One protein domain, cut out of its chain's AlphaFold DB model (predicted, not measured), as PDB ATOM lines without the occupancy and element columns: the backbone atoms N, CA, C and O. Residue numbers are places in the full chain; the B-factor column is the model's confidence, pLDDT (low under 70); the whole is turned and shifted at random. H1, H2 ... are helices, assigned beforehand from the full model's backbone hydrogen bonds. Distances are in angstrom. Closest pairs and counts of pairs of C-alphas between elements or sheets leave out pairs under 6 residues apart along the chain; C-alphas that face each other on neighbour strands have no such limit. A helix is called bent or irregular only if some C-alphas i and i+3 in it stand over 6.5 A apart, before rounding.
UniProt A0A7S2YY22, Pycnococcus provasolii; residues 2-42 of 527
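What this domain is: This is residues 2 to 42 of the 527 residues of a protein of Pycnococcus provasolii (UniProt A0A7S2YY22). Two helices make a V: H2, the longer, and H1 meet near the tight turn that joins them, and residues 32 to 38 of H2 stick out free. The 41 printed residues hold H1, then H2, and no named strand; the class is all helix. The printed part is only just compact, close to loose, with a radius of gyration of the C-alphas of 10.5 A, and is flat, spanning 30 by 23 by 11 A.

How they stand to each other: Start at H2, residues 22 to 38, and look back to H1, residues 3 to 17. They touch, closest at the C-alphas of Ile 14 and Gly 23, 4.3 A apart. They run opposite ways at a steep tilt of 47 degrees. O i to N i+4 pairs are within hydrogen-bond range in 8 of 11 cases in H1 and 10 of 13 in H2.

Where its parts are: Find C-alpha 22 at (-11.254, -29.720, 11.418); from there H2 runs 22.9 A to C-alpha 38 at (-19.337, -40.426, -7.116). It is neither bent nor irregular, but only just: C-alphas 32 and 35 are 6.3 A apart. H1 begins at C-alpha 3, (-5.841, -44.977, 2.188), and measures 19.5 A; it is irregular, with C-alphas 9 and 12 7.0 A apart.

The domain as a whole: The C-alphas farthest apart, of Tyr 16 and Arg 42, are 30.7 A apart. The printed part has no cut. Residues 19 to 20 and 41 to 42 have pLDDT under 70.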
ATOM      1  N   HIS A   2      -6.285 -43.673  -2.246       81.88
ATOM      2  CA  HIS A   2      -5.105 -43.647  -1.363       81.88
ATOM      3  C   HIS A   2      -5.534 -43.634   0.115       81.88
ATOM      4  O   HIS A   2      -5.982 -42.608   0.630       81.88
ATOM      5  N   TRP A   3      -5.390 -44.772   0.801       81.12
ATOM      6  CA  TRP A   3      -5.841 -44.977   2.188       81.12
ATOM      7  C   TRP A   3      -5.260 -43.954   3.178       81.12
ATOM      8  O   TRP A   3      -5.970 -43.426   4.034       81.12
ATOM      9  N   CYS A   4      -3.988 -43.577   3.014       87.19
ATOM     10  CA  CYS A   4      -3.350 -42.585   3.885       87.19
ATOM     11  C   CYS A   4      -3.944 -41.179   3.718       87.19
ATOM     12  O   CYS A   4      -3.992 -40.417   4.684       87.19
ATOM     13  N   TRP A   5      -4.415 -40.832   2.514       88.69
ATOM     14  CA  TRP A   5      -5.072 -39.546   2.271       88.69
ATOM     15  C   TRP A   5      -6.453 -39.525   2.931       88.69
ATOM     16  O   TRP A   5      -6.768 -38.584   3.656       88.69
ATOM     17  N   TRP A   6      -7.224 -40.608   2.772       85.00
ATOM     18  CA  TRP A   6      -8.532 -40.767   3.413       85.00
ATOM     19  C   TRP A   6      -8.439 -40.653   4.938       85.00
ATOM     20  O   TRP A   6      -9.172 -39.875   5.545       85.00
ATOM     21  N   ASN A   7      -7.484 -41.347   5.561       85.50
ATOM     22  CA  ASN A   7      -7.310 -41.271   7.010       85.50
ATOM     23  C   ASN A   7      -6.870 -39.883   7.475       85.50
ATOM     24  O   ASN A   7      -7.372 -39.398   8.485       85.50
ATOM     25  N   ARG A   8      -5.977 -39.214   6.740       85.31
ATOM     26  CA  ARG A   8      -5.494 -37.877   7.111       85.31
ATOM     27  C   ARG A   8      -6.554 -36.788   6.951       85.31
ATOM     28  O   ARG A   8      -6.614 -35.896   7.793       85.31
ATOM     29  N   HIS A   9      -7.340 -36.832   5.879       82.69
ATOM     30  CA  HIS A   9      -8.211 -35.723   5.478       82.69
ATOM     31  C   HIS A   9      -9.695 -35.952   5.766       82.69
ATOM     32  O   HIS A   9     -10.430 -34.974   5.841       82.69
ATOM     33  N   ILE A  10     -10.131 -37.203   5.944       84.62
ATOM     34  CA  ILE A  10     -11.544 -37.551   6.133       84.62
ATOM     35  C   ILE A  10     -11.741 -38.313   7.448       84.62
ATOM     36  O   ILE A  10     -12.308 -37.759   8.387       84.62
ATOM     37  N   ALA A  11     -11.227 -39.541   7.576       84.44
ATOM     38  CA  ALA A  11     -11.598 -40.419   8.692       84.44
ATOM     39  C   ALA A  11     -11.103 -39.931  10.067       84.44
ATOM     40  O   ALA A  11     -11.895 -39.850  11.006       84.44
ATOM     41  N   ASN A  12      -9.818 -39.576  10.209       84.50
ATOM     42  CA  ASN A  12      -9.287 -39.143  11.508       84.50
ATOM     43  C   ASN A  12      -9.862 -37.785  11.947       84.50
ATOM     44  O   ASN A  12     -10.305 -37.692  13.090       84.50
ATOM     45  N   PRO A  13      -9.929 -36.745  11.090       84.25
ATOM     46  CA  PRO A  13     -10.537 -35.477  11.492       84.25
ATOM     47  C   PRO A  13     -11.996 -35.618  11.944       84.25
ATOM     48  O   PRO A  13     -12.378 -34.992  12.927       84.25
ATOM     49  N   ILE A  14     -12.796 -36.461  11.280       82.62
ATOM     50  CA  ILE A  14     -14.190 -36.714  11.679       82.62
ATOM     51  C   ILE A  14     -14.240 -37.444  13.028       82.62
ATOM     52  O   ILE A  14     -14.977 -37.037  13.922       82.62
ATOM     53  N   LYS A  15     -13.413 -38.480  13.215       78.00
ATOM     54  CA  LYS A  15     -13.402 -39.288  14.443       78.00
ATOM     55  C   LYS A  15     -12.970 -38.502  15.685       78.00
ATOM     56  O   LYS A  15     -13.517 -38.732  16.758       78.00
ATOM     57  N   TYR A  16     -11.982 -37.615  15.560       75.69
ATOM     58  CA  TYR A  16     -11.407 -36.907  16.710       75.69
ATOM     59  C   TYR A  16     -12.067 -35.558  17.007       75.69
ATOM     60  O   TYR A  16     -12.063 -35.130  18.157       75.69
ATOM     61  N   ASN A  17     -12.622 -34.877  16.001       74.88
ATOM     62  CA  ASN A  17     -13.158 -33.521  16.157       74.88
ATOM     63  C   ASN A  17     -14.680 -33.433  15.948       74.88
ATOM     64  O   ASN A  17     -15.252 -32.355  16.131       74.88
ATOM     65  N   GLY A  18     -15.341 -34.536  15.582       72.50
ATOM     66  CA  GLY A  18     -16.782 -34.572  15.338       72.50
ATOM     67  C   GLY A  18     -17.207 -33.557  14.277       72.50
ATOM     68  O   GLY A  18     -16.522 -33.358  13.275       72.50
ATOM     69  N   PHE A  19     -18.324 -32.865  14.507       64.75
ATOM     70  CA  PHE A  19     -18.831 -31.832  13.595       64.75
ATOM     71  C   PHE A  19     -18.221 -30.433  13.829       64.75
ATOM     72  O   PHE A  19     -18.701 -29.444  13.286       64.75
ATOM     73  N   ALA A  20     -17.157 -30.312  14.628       67.06
ATOM     74  CA  ALA A  20     -16.543 -29.026  14.954       67.06
ATOM     75  C   ALA A  20     -15.146 -28.865  14.324       67.06
ATOM     76  O   ALA A  20     -14.356 -29.809  14.222       67.06
ATOM     77  N   GLY A  21     -14.812 -27.641  13.905       82.19
ATOM     78  CA  GLY A  21     -13.478 -27.274  13.415       82.19
ATOM     79  C   GLY A  21     -12.987 -28.143  12.249       82.19
ATOM     80  O   GLY A  21     -13.592 -28.170  11.180       82.19
ATOM     81  N   LYS A  22     -11.878 -28.870  12.453       78.31
ATOM     82  CA  LYS A  22     -11.254 -29.720  11.418       78.31
ATOM     83  C   LYS A  22     -12.147 -30.884  10.966       78.31
ATOM     84  O   LYS A  22     -12.021 -31.315   9.822       78.31
ATOM     85  N   GLY A  23     -13.046 -31.369  11.827       76.50
ATOM     86  CA  GLY A  23     -13.987 -32.439  11.489       76.50
ATOM     87  C   GLY A  23     -15.122 -31.965  10.574       76.50
ATOM     88  O   GLY A  23     -15.454 -32.651   9.610       76.50
ATOM     89  N   HIS A  24     -15.611 -30.734  10.766       78.50
ATOM     90  CA  HIS A  24     -16.574 -30.095   9.859       78.50
ATOM     91  C   HIS A  24     -16.014 -29.953   8.437       78.50
ATOM     92  O   HIS A  24     -16.657 -30.332   7.459       78.50
ATOM     93  N   THR A  25     -14.788 -29.437   8.309       81.56
ATOM     94  CA  THR A  25     -14.133 -29.256   7.004       81.56
ATOM     95  C   THR A  25     -13.920 -30.590   6.292       81.56
ATOM     96  O   THR A  25     -14.149 -30.691   5.086       81.56
ATOM     97  N   ALA A  26     -13.537 -31.630   7.034       83.25
ATOM     98  CA  ALA A  26     -13.417 -32.987   6.512       83.25
ATOM     99  C   ALA A  26     -14.769 -33.553   6.043       83.25
ATOM    100  O   ALA A  26     -14.847 -34.109   4.949       83.25
ATOM    101  N   MET A  27     -15.843 -33.339   6.811       82.75
ATOM    102  CA  MET A  27     -17.204 -33.752   6.447       82.75
ATOM    103  C   MET A  27     -17.711 -33.029   5.190       82.75
ATOM    104  O   MET A  27     -18.299 -33.650   4.307       82.75
ATOM    105  N   MET A  28     -17.435 -31.729   5.061       80.94
ATOM    106  CA  MET A  28     -17.793 -30.956   3.869       80.94
ATOM    107  C   MET A  28     -16.977 -31.367   2.644       80.94
ATOM    108  O   MET A  28     -17.528 -31.445   1.551       80.94
ATOM    109  N   THR A  29     -15.695 -31.698   2.817       83.81
ATOM    110  CA  THR A  29     -14.853 -32.238   1.734       83.81
ATOM    111  C   THR A  29     -15.370 -33.604   1.277       83.81
ATOM    112  O   THR A  29     -15.494 -33.862   0.080       83.81
ATOM    113  N   LEU A  30     -15.749 -34.467   2.226       84.31
ATOM    114  CA  LEU A  30     -16.386 -35.747   1.936       84.31
ATOM    115  C   LEU A  30     -17.694 -35.546   1.158       84.31
ATOM    116  O   LEU A  30     -17.855 -36.139   0.096       84.31
ATOM    117  N   LYS A  31     -18.598 -34.685   1.639       80.44
ATOM    118  CA  LYS A  31     -19.898 -34.433   1.003       80.44
ATOM    119  C   LYS A  31     -19.759 -33.804  -0.387       80.44
ATOM    120  O   LYS A  31     -20.309 -34.336  -1.343       80.44
ATOM    121  N   ASN A  32     -19.031 -32.696  -0.504       80.81
ATOM    122  CA  ASN A  32     -19.053 -31.848  -1.700       80.81
ATOM    123  C   ASN A  32     -18.049 -32.275  -2.778       80.81
ATOM    124  O   ASN A  32     -18.249 -31.939  -3.941       80.81
ATOM    125  N   THR A  33     -16.973 -32.980  -2.413       81.94
ATOM    126  CA  THR A  33     -15.876 -33.309  -3.343       81.94
ATOM    127  C   THR A  33     -15.770 -34.797  -3.640       81.94
ATOM    128  O   THR A  33     -15.390 -35.167  -4.745       81.94
ATOM    129  N   VAL A  34     -16.080 -35.672  -2.680       83.69
ATOM    130  CA  VAL A  34     -16.012 -37.125  -2.902       83.69
ATOM    131  C   VAL A  34     -17.395 -37.675  -3.226       83.69
ATOM    132  O   VAL A  34     -17.610 -38.208  -4.310       83.69
ATOM    133  N   LEU A  35     -18.352 -37.511  -2.310       82.62
ATOM    134  CA  LEU A  35     -19.696 -38.059  -2.469       82.62
ATOM    135  C   LEU A  35     -20.455 -37.353  -3.592       82.62
ATOM    136  O   LEU A  35     -21.058 -38.036  -4.395       82.62
ATOM    137  N   ASN A  36     -20.373 -36.032  -3.740       79.31
ATOM    138  CA  ASN A  36     -21.072 -35.351  -4.838       79.31
ATOM    139  C   ASN A  36     -20.632 -35.824  -6.240       79.31
ATOM    140  O   ASN A  36     -21.413 -35.797  -7.184       79.31
ATOM    141  N   THR A  37     -19.380 -36.265  -6.378       79.94
ATOM    142  CA  THR A  37     -18.789 -36.660  -7.666       79.94
ATOM    143  C   THR A  37     -19.027 -38.134  -7.986       79.94
ATOM    144  O   THR A  37     -19.045 -38.512  -9.152       79.94
ATOM    145  N   CYS A  38     -19.202 -38.973  -6.961       80.31
ATOM    146  CA  CYS A  38     -19.337 -40.426  -7.116       80.31
ATOM    147  C   CYS A  38     -20.721 -40.965  -6.724       80.31
ATOM    148  O   CYS A  38     -21.075 -42.075  -7.107       80.31
ATOM    149  N   LEU A  39     -21.494 -40.223  -5.932       76.12
ATOM    150  CA  LEU A  39     -22.758 -40.653  -5.346       76.12
ATOM    151  C   LEU A  39     -23.894 -39.808  -5.916       76.12
ATOM    152  O   LEU A  39     -24.146 -38.678  -5.500       76.12
ATOM    153  N   LEU A  40     -24.628 -40.405  -6.849       75.00
ATOM    154  CA  LEU A  40     -25.886 -39.858  -7.328       75.00
ATOM    155  C   LEU A  40     -27.001 -40.268  -6.361       75.00
ATOM    156  O   LEU A  40     -27.464 -41.407  -6.373       75.00
ATOM    157  N   ARG A  41     -27.448 -39.340  -5.514       69.31
ATOM    158  CA  ARG A  41     -28.622 -39.535  -4.651       69.31
ATOM    159  C   ARG A  41     -29.716 -38.572  -5.063       69.31
ATOM    160  O   ARG A  41     -29.643 -37.388  -4.761       69.31
ATOM    161  N   ARG A  42     -30.735 -39.110  -5.726       66.12
ATOM    162  CA  ARG A  42     -31.964 -38.394  -6.068       66.12
ATOM    163  C   ARG A  42     -33.038 -38.747  -5.044       66.12
ATOM    164  O   ARG A  42     -33.183 -39.921  -4.692       66.12
TER     165      ARG A  42